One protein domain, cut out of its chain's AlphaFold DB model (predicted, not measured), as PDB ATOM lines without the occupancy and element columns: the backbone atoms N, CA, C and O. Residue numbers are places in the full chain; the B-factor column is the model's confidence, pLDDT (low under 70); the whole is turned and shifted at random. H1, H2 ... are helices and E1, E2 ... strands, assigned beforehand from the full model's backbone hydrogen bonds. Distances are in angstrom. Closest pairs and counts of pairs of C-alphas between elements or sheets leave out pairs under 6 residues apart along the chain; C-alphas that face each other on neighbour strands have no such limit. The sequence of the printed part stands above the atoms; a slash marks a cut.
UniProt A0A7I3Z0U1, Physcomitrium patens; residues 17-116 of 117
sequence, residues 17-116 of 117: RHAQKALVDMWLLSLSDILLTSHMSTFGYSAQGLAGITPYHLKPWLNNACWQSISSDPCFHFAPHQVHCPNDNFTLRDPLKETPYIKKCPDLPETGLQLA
ATOM      1  N   ARG A  17       1.357 -26.502  34.106       86.25
ATOM      2  CA  ARG A  17       1.362 -27.538  33.063       86.25
ATOM      3  C   ARG A  17       1.578 -26.919  31.685       86.25
ATOM      4  O   ARG A  17       2.272 -27.518  30.864       86.25
ATOM      5  N   HIS A  18       1.007 -25.745  31.423       83.50
ATOM      6  CA  HIS A  18       1.245 -24.989  30.197       83.50
ATOM      7  C   HIS A  18       2.709 -24.540  30.116       83.50
ATOM      8  O   HIS A  18       3.373 -24.802  29.113       83.50
ATOM      9  N   ALA A  19       3.254 -23.989  31.206       88.00
ATOM     10  CA  ALA A  19       4.664 -23.605  31.285       88.00
ATOM     11  C   ALA A  19       5.621 -24.800  31.097       88.00
ATOM     12  O   ALA A  19       6.625 -24.691  30.399       88.00
ATOM     13  N   GLN A  20       5.296 -25.971  31.657       91.19
ATOM     14  CA  GLN A  20       6.076 -27.199  31.462       91.19
ATOM     15  C   GLN A  20       6.092 -27.656  30.000       91.19
ATOM     16  O   GLN A  20       7.141 -28.062  29.506       91.19
ATOM     17  N   LYS A  21       4.955 -27.579  29.296       89.06
ATOM     18  CA  LYS A  21       4.895 -27.885  27.857       89.06
ATOM     19  C   LYS A  21       5.736 -26.898  27.048       89.06
ATOM     20  O   LYS A  21       6.559 -27.333  26.254       89.06
ATOM     21  N   ALA A  22       5.599 -25.600  27.325       90.56
ATOM     22  CA  ALA A  22       6.396 -24.556  26.687       90.56
ATOM     23  C   ALA A  22       7.904 -24.776  26.898       90.56
ATOM     24  O   ALA A  22       8.680 -24.661  25.954       90.56
ATOM     25  N   LEU A  23       8.318 -25.161  28.111       93.88
ATOM     26  CA  LEU A  23       9.707 -25.509  28.398       93.88
ATOM     27  C   LEU A  23      10.166 -26.708  27.560       93.88
ATOM     28  O   LEU A  23      11.213 -26.629  26.925       93.88
ATOM     29  N   VAL A  24       9.390 -27.797  27.517       95.44
ATOM     30  CA  VAL A  24       9.711 -28.970  26.683       95.44
ATOM     31  C   VAL A  24       9.884 -28.572  25.219       95.44
ATOM     32  O   VAL A  24      10.832 -29.019  24.582       95.44
ATOM     33  N   ASP A  25       9.028 -27.700  24.699       94.12
ATOM     34  CA  ASP A  25       9.120 -27.232  23.319       94.12
ATOM     35  C   ASP A  25      10.380 -26.376  23.075       94.12
ATOM     36  O   ASP A  25      11.042 -26.564  22.052       94.12
ATOM     37  N   MET A  26      10.789 -25.511  24.016       96.38
ATOM     38  CA  MET A  26      12.070 -24.782  23.928       96.38
ATOM     39  C   MET A  26      13.270 -25.743  23.879       96.38
ATOM     40  O   MET A  26      14.169 -25.552  23.061       96.38
ATOM     41  N   TRP A  27      13.268 -26.791  24.711       96.50
ATOM     42  CA  TRP A  27      14.305 -27.831  24.707       96.50
ATOM     43  C   TRP A  27      14.300 -28.647  23.413       96.50
ATOM     44  O   TRP A  27      15.351 -28.943  22.863       96.50
ATOM     45  N   LEU A  28      13.130 -29.011  22.886       96.31
ATOM     46  CA  LEU A  28      13.049 -29.733  21.615       96.31
ATOM     47  C   LEU A  28      13.592 -28.893  20.454       96.31
ATOM     48  O   LEU A  28      14.296 -29.425  19.597       96.31
ATOM     49  N   LEU A  29      13.304 -27.588  20.434       95.81
ATOM     50  CA  LEU A  29      13.885 -26.671  19.455       95.81
ATOM     51  C   LEU A  29      15.405 -26.587  19.590       95.81
ATOM     52  O   LEU A  29      16.094 -26.617  18.570       95.81
ATOM     53  N   SER A  30      15.928 -26.532  20.819       97.12
ATOM     54  CA  SER A  30      17.367 -26.389  21.061       97.12
ATOM     55  C   SER A  30      18.200 -27.600  20.631       97.12
ATOM     56  O   SER A  30      19.419 -27.509  20.555       97.12
ATOM     57  N   LEU A  31      17.561 -28.735  20.345       96.44
ATOM     58  CA  LEU A  31      18.207 -29.945  19.825       96.44
ATOM     59  C   LEU A  31      18.294 -29.972  18.288       96.44
ATOM     60  O   LEU A  31      18.710 -30.979  17.718       96.44
ATOM     61  N   SER A  32      17.865 -28.909  17.604       94.69
ATOM     62  CA  SER A  32      17.936 -28.805  16.142       94.69
ATOM     63  C   SER A  32      19.312 -28.320  15.680       94.69
ATOM     64  O   SER A  32      19.852 -27.383  16.257       94.69
ATOM     65  N   ASP A  33      19.830 -28.868  14.575       94.25
ATOM     66  CA  ASP A  33      21.098 -28.407  13.974       94.25
ATOM     67  C   ASP A  33      21.003 -26.977  13.412       94.25
ATOM     68  O   ASP A  33      21.978 -26.231  13.378       94.25
ATOM     69  N   ILE A  34      19.813 -26.603  12.931       94.31
ATOM     70  CA  ILE A  34      19.496 -25.274  12.406       94.31
ATOM     71  C   ILE A  34      18.215 -24.802  13.081       94.31
ATOM     72  O   ILE A  34      17.199 -25.504  13.061       94.31
ATOM     73  N   LEU A  35      18.248 -23.588  13.624       95.44
ATOM     74  CA  LEU A  35      17.124 -22.994  14.331       95.44
ATOM     75  C   LEU A  35      16.624 -21.732  13.619       95.44
ATOM     76  O   LEU A  35      17.375 -20.782  13.394       95.44
ATOM     77  N   LEU A  36      15.331 -21.734  13.284       94.44
ATOM     78  CA  LEU A  36      14.590 -20.585  12.769       94.44
ATOM     79  C   LEU A  36      13.570 -20.165  13.833       94.44
ATOM     80  O   LEU A  36      12.711 -20.962  14.209       94.44
ATOM     81  N   THR A  37      13.660 -18.936  14.326       94.00
ATOM     82  CA  THR A  37      12.784 -18.401  15.379       94.00
ATOM     83  C   THR A  37      12.008 -17.195  14.875       94.00
ATOM     84  O   THR A  37      12.418 -16.541  13.924       94.00
ATOM     85  N   SER A  38      10.873 -16.869  15.489       93.44
ATOM     86  CA  SER A  38      10.169 -15.617  15.185       93.44
ATOM     87  C   SER A  38      10.949 -14.415  15.723       93.44
ATOM     88  O   SER A  38      11.525 -14.485  16.811       93.44
ATOM     89  N   HIS A  39      10.938 -13.296  14.997       93.62
ATOM     90  CA  HIS A  39      11.562 -12.054  15.458       93.62
ATOM     91  C   HIS A  39      10.972 -11.611  16.810       93.62
ATOM     92  O   HIS A  39       9.779 -11.800  17.061       93.62
ATOM     93  N   MET A  40      11.798 -11.025  17.680       93.69
ATOM     94  CA  MET A  40      11.421 -10.577  19.031       93.69
ATOM     95  C   MET A  40      10.880 -11.680  19.963       93.69
ATOM     96  O   MET A  40      10.318 -11.376  21.015       93.69
ATOM     97  N   SER A  41      11.027 -12.961  19.618       95.06
ATOM     98  CA  SER A  41      10.507 -14.057  20.436       95.06
ATOM     99  C   SER A  41      11.488 -14.451  21.536       95.06
ATOM    100  O   SER A  41      12.491 -15.113  21.274       95.06
ATOM    101  N   THR A  42      11.153 -14.144  22.790       96.62
ATOM    102  CA  THR A  42      11.924 -14.625  23.948       96.62
ATOM    103  C   THR A  42      11.897 -16.149  24.070       96.62
ATOM    104  O   THR A  42      12.886 -16.738  24.489       96.62
ATOM    105  N   PHE A  43      10.823 -16.802  23.612       96.75
ATOM    106  CA  PHE A  43      10.748 -18.262  23.486       96.75
ATOM    107  C   PHE A  43      11.850 -18.805  22.562       96.75
ATOM    108  O   PHE A  43      12.552 -19.757  22.903       96.75
ATOM    109  N   GLY A  44      12.035 -18.161  21.406       96.44
ATOM    110  CA  GLY A  44      13.122 -18.466  20.480       96.44
ATOM    111  C   GLY A  44      14.501 -18.169  21.067       96.44
ATOM    112  O   GLY A  44      15.407 -18.983  20.910       96.44
ATOM    113  N   TYR A  45      14.644 -17.053  21.792       97.50
ATOM    114  CA  TYR A  45      15.901 -16.686  22.451       97.50
ATOM    115  C   TYR A  45      16.333 -17.698  23.521       97.50
ATOM    116  O   TYR A  45      17.518 -17.993  23.659       97.50
ATOM    117  N   SER A  46      15.385 -18.268  24.266       98.00
ATOM    118  CA  SER A  46      15.684 -19.349  25.208       98.00
ATOM    119  C   SER A  46      16.170 -20.603  24.482       98.00
ATOM    120  O   SER A  46      17.189 -21.170  24.865       98.00
ATOM    121  N   ALA A  47      15.493 -21.010  23.404       97.88
ATOM    122  CA  ALA A  47      15.882 -22.187  22.630       97.88
ATOM    123  C   ALA A  47      17.271 -22.043  21.976       97.88
ATOM    124  O   ALA A  47      18.081 -22.963  22.068       97.88
ATOM    125  N   GLN A  48      17.581 -20.898  21.355       97.00
ATOM    126  CA  GLN A  48      18.902 -20.666  20.742       97.00
ATOM    127  C   GLN A  48      20.032 -20.637  21.784       97.00
ATOM    128  O   GLN A  48      21.109 -21.163  21.523       97.00
ATOM    129  N   GLY A  49      19.779 -20.073  22.974       96.75
ATOM    130  CA  GLY A  49      20.765 -20.008  24.050       96.75
ATOM    131  C   GLY A  49      21.060 -21.390  24.628       96.75
ATOM    132  O   GLY A  49      22.217 -21.727  24.852       96.75
ATOM    133  N   LEU A  50      20.027 -22.226  24.789       97.88
ATOM    134  CA  LEU A  50      20.186 -23.637  25.165       97.88
ATOM    135  C   LEU A  50      20.951 -24.439  24.104       97.88
ATOM    136  O   LEU A  50      21.707 -25.341  24.453       97.88
ATOM    137  N   ALA A  51      20.750 -24.123  22.823       97.06
ATOM    138  CA  ALA A  51      21.432 -24.783  21.715       97.06
ATOM    139  C   ALA A  51      22.894 -24.338  21.558       97.06
ATOM    140  O   ALA A  51      23.699 -25.086  21.010       97.06
ATOM    141  N   GLY A  52      23.235 -23.121  21.996       96.56
ATOM    142  CA  GLY A  52      24.550 -22.523  21.758       96.56
ATOM    143  C   GLY A  52      24.839 -22.281  20.273       96.56
ATOM    144  O   GLY A  52      25.990 -22.363  19.852       96.56
ATOM    145  N   ILE A  53      23.801 -22.035  19.464       96.00
ATOM    146  CA  ILE A  53      23.929 -21.782  18.020       96.00
ATOM    147  C   ILE A  53      23.374 -20.411  17.656       96.00
ATOM    148  O   ILE A  53      22.410 -19.942  18.260       96.00
ATOM    149  N   THR A  54      23.939 -19.798  16.618       97.06
ATOM    150  CA  THR A  54      23.444 -18.543  16.045       97.06
ATOM    151  C   THR A  54      22.237 -18.823  15.141       97.06
ATOM    152  O   THR A  54      22.413 -19.398  14.061       97.06
ATOM    153  N   PRO A  55      21.008 -18.438  15.531       96.75
ATOM    154  CA  PRO A  55      19.812 -18.784  14.771       96.75
ATOM    155  C   PRO A  55      19.540 -17.798  13.635       96.75
ATOM    156  O   PRO A  55      20.169 -16.744  13.503       96.75
ATOM    157  N   TYR A  56      18.515 -18.124  12.854       95.94
ATOM    158  CA  TYR A  56      17.858 -17.198  11.946       95.94
ATOM    159  C   TYR A  56      16.545 -16.697  12.562       95.94
ATOM    160  O   TYR A  56      15.758 -17.484  13.083       95.94
ATOM    161  N   HIS A  57      16.283 -15.397  12.474       95.38
ATOM    162  CA  HIS A  57      15.043 -14.768  12.923       95.38
ATOM    163  C   HIS A  57      14.133 -14.467  11.735       95.38
ATOM    164  O   HIS A  57      14.573 -13.862  10.759       95.38
ATOM    165  N   LEU A  58      12.863 -14.850  11.842       93.94
ATOM    166  CA  LEU A  58      11.834 -14.712  10.823       93.94
ATOM    167  C   LEU A  58      10.802 -13.638  11.205       93.94
ATOM    168  O   LEU A  58      10.192 -13.674  12.274       93.94
ATOM    169  N   LYS A  59      10.535 -12.723  10.279       92.00
ATOM    170  CA  LYS A  59       9.466 -11.726  10.292       92.00
ATOM    171  C   LYS A  59       8.654 -11.854   8.998       92.00
ATOM    172  O   LYS A  59       8.983 -11.214   7.998       92.00
ATOM    173  N   PRO A  60       7.605 -12.694   8.988       82.00
ATOM    174  CA  PRO A  60       6.987 -13.192   7.755       82.00
ATOM    175  C   PRO A  60       6.278 -12.129   6.899       82.00
ATOM    176  O   PRO A  60       5.950 -12.403   5.752       82.00
ATOM    177  N   TRP A  61       6.048 -10.922   7.421       84.75
ATOM    178  CA  TRP A  61       5.394  -9.824   6.694       84.75
ATOM    179  C   TRP A  61       6.358  -8.834   6.021       84.75
ATOM    180  O   TRP A  61       5.919  -7.794   5.534       84.75
ATOM    181  N   LEU A  62       7.665  -9.111   5.998       85.00
ATOM    182  CA  LEU A  62       8.654  -8.299   5.283       85.00
ATOM    183  C   LEU A  62       9.241  -9.062   4.092       85.00
ATOM    184  O   LEU A  62       9.423 -10.270   4.158       85.00
ATOM    185  N   ASN A  63       9.604  -8.350   3.020       75.69
ATOM    186  CA  ASN A  63      10.220  -8.961   1.830       75.69
ATOM    187  C   ASN A  63      11.578  -9.622   2.133       75.69
ATOM    188  O   ASN A  63      11.888 -10.673   1.586       75.69
ATOM    189  N   ASN A  64      12.357  -9.041   3.050       73.69
ATOM    190  CA  ASN A  64      13.540  -9.671   3.636       73.69
ATOM    191  C   ASN A  64      13.148 -10.241   4.999       73.69
ATOM    192  O   ASN A  64      13.500  -9.674   6.026       73.69
ATOM    193  N   ALA A  65      12.346 -11.304   4.998       84.88
ATOM    194  CA  ALA A  65      11.739 -11.842   6.211       84.88
ATOM    195  C   ALA A  65      12.738 -12.505   7.165       84.88
ATOM    196  O   ALA A  65      12.352 -12.809   8.280       84.88
ATOM    197  N   CYS A  66      13.967 -12.803   6.745       89.69
ATOM    198  CA  CYS A  66      14.869 -13.664   7.501       89.69
ATOM    199  C   CYS A  66      16.245 -13.017   7.663       89.69
ATOM    200  O   CYS A  66      16.858 -12.624   6.670       89.69
ATOM    201  N   TRP A  67      16.752 -12.964   8.893       89.94
ATOM    202  CA  TRP A  67      18.098 -12.466   9.197       89.94
ATOM    203  C   TRP A  67      18.811 -13.407  10.152       89.94
ATOM    204  O   TRP A  67      18.184 -13.982  11.037       89.94
ATOM    205  N   GLN A  68      20.120 -13.559   9.983       94.81
ATOM    206  CA  GLN A  68      20.934 -14.294  10.942       94.81
ATOM    207  C   GLN A  68      21.178 -13.427  12.183       94.81
ATOM    208  O   GLN A  68      21.392 -12.218  12.056       94.81
ATOM    209  N   SER A  69      21.126 -14.034  13.369       95.31
ATOM    210  CA  SER A  69      21.522 -13.375  14.614       95.31
ATOM    211  C   SER A  69      23.030 -13.101  14.646       95.31
ATOM    212  O   SER A  69      23.775 -13.546  13.772       95.31
ATOM    213  N   ILE A  70      23.486 -12.361  15.654       95.81
ATOM    214  CA  ILE A  70      24.914 -12.053  15.826       95.81
ATOM    215  C   ILE A  70      25.621 -13.169  16.600       95.81
ATOM    216  O   ILE A  70      26.715 -13.573  16.219       95.81
ATOM    217  N   SER A  71      24.980 -13.683  17.645       96.06
ATOM    218  CA  SER A  71      25.442 -14.805  18.465       96.06
ATOM    219  C   SER A  71      24.239 -15.646  18.911       96.06
ATOM    220  O   SER A  71      23.103 -15.409  18.482       96.06
ATOM    221  N   SER A  72      24.461 -16.627  19.785       96.50
ATOM    222  CA  SER A  72      23.381 -17.326  20.485       96.50
ATOM    223  C   SER A  72      22.739 -16.494  21.602       96.50
ATOM    224  O   SER A  72      21.688 -16.886  22.108       96.50
ATOM    225  N   ASP A  73      23.310 -15.351  21.993       97.12
ATOM    226  CA  ASP A  73      22.799 -14.559  23.114       97.12
ATOM    227  C   ASP A  73      21.420 -13.946  22.831       97.12
ATOM    228  O   ASP A  73      21.123 -13.570  21.694       97.12
ATOM    229  N   PRO A  74      20.561 -13.806  23.855       96.94
ATOM    230  CA  PRO A  74      19.263 -13.160  23.717       96.94
ATOM    231  C   PRO A  74      19.394 -11.660  23.417       96.94
ATOM    232  O   PRO A  74      20.329 -10.991  23.860       96.94
ATOM    233  N   CYS A  75      18.392 -11.100  22.736       96.88
ATOM    234  CA  CYS A  75      18.284  -9.656  22.567       96.88
ATOM    235  C   CYS A  75      17.710  -8.985  23.826       96.88
ATOM    236  O   CYS A  75      16.597  -9.297  24.257       96.88
ATOM    237  N   PHE A  76      18.411  -7.992  24.374       96.31
ATOM    238  CA  PHE A  76      17.882  -7.098  25.397       96.31
ATOM    239  C   PHE A  76      17.037  -5.998  24.740       96.31
ATOM    240  O   PHE A  76      17.561  -4.973  24.309       96.31
ATOM    241  N   HIS A  77      15.719  -6.220  24.661       96.44
ATOM    242  CA  HIS A  77      14.783  -5.385  23.886       96.44
ATOM    243  C   HIS A  77      14.737  -3.907  24.264       96.44
ATOM    244  O   HIS A  77      14.477  -3.072  23.401       96.44
ATOM    245  N   PHE A  78      14.952  -3.601  25.540       92.19
ATOM    246  CA  PHE A  78      14.835  -2.256  26.100       92.19
ATOM    247  C   PHE A  78      16.086  -1.924  26.906       92.19
ATOM    248  O   PHE A  78      16.014  -1.610  28.096       92.19
ATOM    249  N   ALA A  79      17.246  -2.063  26.266       88.69
ATOM    250  CA  ALA A  79      18.500  -1.729  26.910       88.69
ATOM    251  C   ALA A  79      18.511  -0.244  27.316       88.69
ATOM    252  O   ALA A  79      18.063   0.617  26.552       88.69
ATOM    253  N   PRO A  80      18.998   0.086  28.522       85.19
ATOM    254  CA  PRO A  80      18.970   1.457  28.980       85.19
ATOM    255  C   PRO A  80      20.041   2.279  28.254       85.19
ATOM    256  O   PRO A  80      21.190   1.862  28.097       85.19
ATOM    257  N   HIS A  81      19.659   3.483  27.850       81.06
ATOM    258  CA  HIS A  81      20.563   4.487  27.306       81.06
ATOM    259  C   HIS A  81      20.716   5.607  28.334       81.06
ATOM    260  O   HIS A  81      19.738   5.975  28.979       81.06
ATOM    261  N   GLN A  82      21.922   6.166  28.475       85.25
ATOM    262  CA  GLN A  82      22.188   7.292  29.383       85.25
ATOM    263  C   GLN A  82      21.884   6.980  30.859       85.25
ATOM    264  O   GLN A  82      21.107   7.667  31.517       85.25
ATOM    265  N   VAL A  83      22.529   5.946  31.400       88.75
ATOM    266  CA  VAL A  83      22.419   5.588  32.821       88.75
ATOM    267  C   VAL A  83      23.524   6.268  33.610       88.75
ATOM    268  O   VAL A  83      24.696   6.148  33.265       88.75
ATOM    269  N   HIS A  84      23.164   6.941  34.699       90.19
ATOM    270  CA  HIS A  84      24.115   7.419  35.693       90.19
ATOM    271  C   HIS A  84      23.993   6.562  36.955       90.19
ATOM    272  O   HIS A  84      22.909   6.465  37.527       90.19
ATOM    273  N   CYS A  85      25.099   5.951  37.375       89.69
ATOM    274  CA  CYS A  85      25.225   5.185  38.611       89.69
ATOM    275  C   CYS A  85      26.002   6.043  39.626       89.69
ATOM    276  O   CYS A  85      27.235   6.064  39.578       89.69
ATOM    277  N   PRO A  86      25.322   6.761  40.544       88.56
ATOM    278  CA  PRO A  86      25.967   7.764  41.397       88.56
ATOM    279  C   PRO A  86      26.970   7.153  42.378       88.56
ATOM    280  O   PRO A  86      28.024   7.728  42.631       88.56
ATOM    281  N   ASN A  87      26.650   5.967  42.901       92.56
ATOM    282  CA  ASN A  87      27.469   5.281  43.900       92.56
ATOM    283  C   ASN A  87      28.804   4.784  43.328       92.56
ATOM    284  O   ASN A  87      29.788   4.715  44.057       92.56
ATOM    285  N   ASP A  88      28.835   4.502  42.025       86.94
ATOM    286  CA  ASP A  88      30.013   3.989  41.321       86.94
ATOM    287  C   ASP A  88      30.725   5.085  40.515       86.94
ATOM    288  O   ASP A  88      31.698   4.820  39.811       86.94
ATOM    289  N   ASN A  89      30.217   6.324  40.583       87.81
ATOM    290  CA  ASN A  89      30.652   7.460  39.772       87.81
ATOM    291  C   ASN A  89      30.723   7.126  38.264       87.81
ATOM    292  O   ASN A  89      31.546   7.659  37.516       87.81
ATOM    293  N   PHE A  90      29.854   6.218  37.820       86.62
ATOM    294  CA  PHE A  90      29.839   5.657  36.476       86.62
ATOM    295  C   PHE A  90      28.687   6.250  35.668       86.62
ATOM    296  O   PHE A  90      27.596   6.492  36.184       86.62
ATOM    297  N   THR A  91      28.919   6.507  34.382       89.69
ATOM    298  CA  THR A  91      27.880   6.993  33.470       89.69
ATOM    299  C   THR A  91      27.976   6.262  32.142       89.69
ATOM    300  O   THR A  91      28.907   6.492  31.376       89.69
ATOM    301  N   LEU A  92      26.978   5.437  31.847       88.06
ATOM    302  CA  LEU A  92      26.805   4.769  30.566       88.06
ATOM    303  C   LEU A  92      26.072   5.702  29.610       88.06
ATOM    304  O   LEU A  92      24.857   5.859  29.713       88.06
ATOM    305  N   ARG A  93      26.785   6.332  28.673       87.44
ATOM    306  CA  ARG A  93      26.152   7.231  27.692       87.44
ATOM    307  C   ARG A  93      25.547   6.456  26.531       87.44
ATOM    308  O   ARG A  93      24.380   6.658  26.204       87.44
ATOM    309  N   ASP A  94      26.345   5.580  25.932       88.50
ATOM    310  CA  ASP A  94      25.957   4.766  24.784       88.50
ATOM    311  C   ASP A  94      26.641   3.392  24.872       88.50
ATOM    312  O   ASP A  94      27.845   3.311  24.624       88.50
ATOM    313  N   PRO A  95      25.900   2.316  25.195       88.44
ATOM    314  CA  PRO A  95      26.473   0.977  25.337       88.44
ATOM    315  C   PRO A  95      27.264   0.500  24.113       88.44
ATOM    316  O   PRO A  95      28.238  -0.230  24.267       88.44
ATOM    317  N   LEU A  96      26.891   0.950  22.909       91.06
ATOM    318  CA  LEU A  96      27.555   0.569  21.658       91.06
ATOM    319  C   LEU A  96      28.939   1.213  21.485       91.06
ATOM    320  O   LEU A  96      29.713   0.776  20.639       91.06
ATOM    321  N   LYS A  97      29.244   2.274  22.241       90.69
ATOM    322  CA  LYS A  97      30.543   2.966  22.195       90.69
ATOM    323  C   LYS A  97      31.500   2.513  23.286       90.69
ATOM    324  O   LYS A  97      32.700   2.721  23.139       90.69
ATOM    325  N   GLU A  98      30.983   1.911  24.353       87.31
ATOM    326  CA  GLU A  98      31.807   1.468  25.479       87.31
ATOM    327  C   GLU A  98      32.566   0.168  25.173       87.31
ATOM    328  O   GLU A  98      33.618  -0.083  25.757       87.31
ATOM    329  N   THR A  99      32.054  -0.679  24.272       89.56
ATOM    330  CA  THR A  99      32.646  -1.995  23.999       89.56
ATOM    331  C   THR A  99      32.319  -2.522  22.597       89.56
ATOM    332  O   THR A  99      31.197  -2.341  22.125       89.56
ATOM    333  N   PRO A 100      33.256  -3.225  21.926       92.31
ATOM    334  CA  PRO A 100      32.980  -3.894  20.653       92.31
ATOM    335  C   PRO A 100      32.118  -5.162  20.800       92.31
ATOM    336  O   PRO A 100      31.581  -5.645  19.802       92.31
ATOM    337  N   TYR A 101      31.981  -5.690  22.022       94.75
ATOM    338  CA  TYR A 101      31.249  -6.926  22.324       94.75
ATOM    339  C   TYR A 101      29.735  -6.717  22.469       94.75
ATOM    340  O   TYR A 101      29.021  -7.647  22.819       94.75
ATOM    341  N   ILE A 102      29.225  -5.504  22.241       94.44
ATOM    342  CA  ILE A 102      27.787  -5.216  22.230       94.44
ATOM    343  C   ILE A 102      27.426  -4.653  20.863       94.44
ATOM    344  O   ILE A 102      28.040  -3.706  20.374       94.44
ATOM    345  N   LYS A 103      26.399  -5.229  20.243       95.25
ATOM    346  CA  LYS A 103      25.863  -4.795  18.952       95.25
ATOM    347  C   LYS A 103      24.346  -4.673  19.025       95.25
ATOM    348  O   LYS A 103      23.707  -5.132  19.967       95.25
ATOM    349  N   LYS A 104      23.757  -4.026  18.020       95.25
ATOM    350  CA  LYS A 104      22.298  -3.972  17.866       95.25
ATOM    351  C   LYS A 104      21.763  -5.333  17.446       95.25
ATOM    352  O   LYS A 104      22.347  -5.949  16.560       95.25
ATOM    353  N   CYS A 105      20.636  -5.756  18.003       95.44
ATOM    354  CA  CYS A 105      19.988  -6.995  17.578       95.44
ATOM    355  C   CYS A 105      19.505  -6.877  16.123       95.44
ATOM    356  O   CYS A 105      18.824  -5.898  15.799       95.44
ATOM    357  N   PRO A 106      19.777  -7.854  15.241       93.25
ATOM    358  CA  PRO A 106      19.282  -7.821  13.864       93.25
ATOM    359  C   PRO A 106      17.753  -7.838  13.767       93.25
ATOM    360  O   PRO A 106      17.181  -7.228  12.864       93.25
ATOM    361  N   ASP A 107      17.084  -8.511  14.702       92.81
ATOM    362  CA  ASP A 107      15.630  -8.676  14.729       92.81
ATOM    363  C   ASP A 107      14.891  -7.544  15.475       92.81
ATOM    364  O   ASP A 107      13.666  -7.430  15.361       92.81
ATOM    365  N   LEU A 108      15.634  -6.679  16.181       92.69
ATOM    366  CA  LEU A 108      15.142  -5.467  16.847       92.69
ATOM    367  C   LEU A 108      16.212  -4.346  16.875       92.69
ATOM    368  O   LEU A 108      16.722  -3.988  17.936       92.69
ATOM    369  N   PRO A 109      16.562  -3.748  15.724       91.12
ATOM    370  CA  PRO A 109      17.711  -2.838  15.615       91.12
ATOM    371  C   PRO A 109      17.488  -1.437  16.210       91.12
ATOM    372  O   PRO A 109      18.438  -0.656  16.349       91.12
ATOM    373  N   GLU A 110      16.239  -1.075  16.507       90.44
ATOM    374  CA  GLU A 110      15.901   0.251  17.032       90.44
ATOM    375  C   GLU A 110      16.233   0.384  18.520       90.44
ATOM    376  O   GLU A 110      16.795   1.399  18.923       90.44
ATOM    377  N   THR A 111      15.940  -0.650  19.312       91.88
ATOM    378  CA  THR A 111      16.050  -0.612  20.781       91.88
ATOM    379  C   THR A 111      16.837  -1.784  21.369       91.88
ATOM    380  O   THR A 111      17.265  -1.724  22.520       91.88
ATOM    381  N   GLY A 112      17.023  -2.855  20.596       95.00
ATOM    382  CA  GLY A 112      17.599  -4.101  21.066       95.00
ATOM    383  C   GLY A 112      19.123  -4.101  21.048       95.00
ATOM    384  O   GLY A 112      19.732  -3.764  20.027       95.00
ATOM    385  N   LEU A 113      19.735  -4.559  22.141       95.69
ATOM    386  CA  LEU A 113      21.169  -4.853  22.220       95.69
ATOM    387  C   LEU A 113      21.433  -6.340  22.462       95.69
ATOM    388  O   LEU A 113      20.727  -6.982  23.233       95.69
ATOM    389  N   GLN A 114      22.469  -6.870  21.827       96.06
ATOM    390  CA  GLN A 114      22.907  -8.260  21.929       96.06
ATOM    391  C   GLN A 114      24.421  -8.295  22.142       96.06
ATOM    392  O   GLN A 114      25.150  -7.444  21.618       96.06
ATOM    393  N   LEU A 115      24.890  -9.278  22.906       95.94
ATOM    394  CA  LEU A 115      26.313  -9.575  22.989       95.94
ATOM    395  C   LEU A 115      26.806 -10.133  21.650       95.94
ATOM    396  O   LEU A 115      26.127 -10.919  20.996       95.94
ATOM    397  N   ALA A 116      27.976  -9.686  21.224       91.44
ATOM    398  CA  ALA A 116      28.658 -10.172  20.042       91.44
ATOM    399  C   ALA A 116      29.940 -10.881  20.476       91.44
ATOM    400  O   ALA A 116      30.740 -10.286  21.202       91.44
TER     401      ALA A 116
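What this domain is: This is residues 17 to 116 of the 117 residues of a protein of Physcomitrium patens (UniProt A0A7I3Z0U1). A small three-stranded sheet, E1 E2 E3, makes one end of the domain together with H2, which grazes it, and H1, which packs on H2; the hairpin E6 and E7 lies between that end and a thin arm, the hairpin E4 and E5, whose tip, residues 85 to 90, sticks out free. A long link, residues 69 to 82, runs from the sheet out to the arm, and the chain comes back through short H3 to E6 and E7. The printed part has 100 residues, with three named helices and seven named strands in the order H1 E1 H2 E2 E3 E4 E5 H3 E6 E7. The sheet E1 E2 E3 is mixed, the two-stranded sheets are antiparallel, and the class is mixed, helices and strands. The whole is only just loose, close to compact, with a radius of gyration of the C-alphas of 15.6 A and spans of 45 by 36 by 21 A.

Where its parts are: Begin at C-alpha 36, at (14.590, -20.585, 12.769), where E1 starts its residues 36 to 38; E2 is residues 56 to 58 and E3 residues 66 to 68. H2, residues 42 to 51, is 14.1 A long. Find C-alpha 17 at (1.362, -27.538, 33.063); from there H1 runs 20.0 A through residues 17 to 30. Farther along are E4, residues 83 to 85, E5, residues 90 to 92, and H3, residues 95 to 98. E6, residues 102 to 105, is 9.3 A long, and E7, residues 108 to 115, spans 13.4 A, bends by 116 degrees at residue 111 and ends at (26.313, -9.575, 22.989).

How they stand to each other: In the first sheet, E1 and E2 are parallel, with N 37 and O 56 at 2.8 A. E2 and E3 form an antiparallel hairpin, with N 57 and O 67 at 2.8 A. E1, H2 and E2 make a strand-helix-strand unit, two parallel neighbour strands with a helix between them along the chain, and its crossover is right-handed. H2 is on the sheet but only grazes it, with its residues 43 to 48. H1 touches H2 with residues 26 to 30 alone, at a steep tilt of 49 degrees, the same way; the closest C-alphas, of Ser 30 and Ala 51, are 4.4 A apart. H1 is not on the sheet. In the hairpin E6 and E7, look for N 114 and O 103 at 2.8 A; both strands are apart from E1, E2 and E3. The closest C-alphas of H3 and E6, of Leu 96 and Ile 102, are 5.8 A apart. In the hairpin E4 and E5, N 83 and O 92 are 2.9 A apart. In H1 and H2 every O i to N i+4 pair is within hydrogen-bond range; H3 is too short for such a pair.

The domain as a whole: The two C-alphas farthest apart are those of Asn 63 and Asn 87, at 47.6 A. The printed part has no cut, and its long link is the one from E3 to E4, with 14 residues. The mean pLDDT of the printed part is 92.3, and no printed residue is under 70.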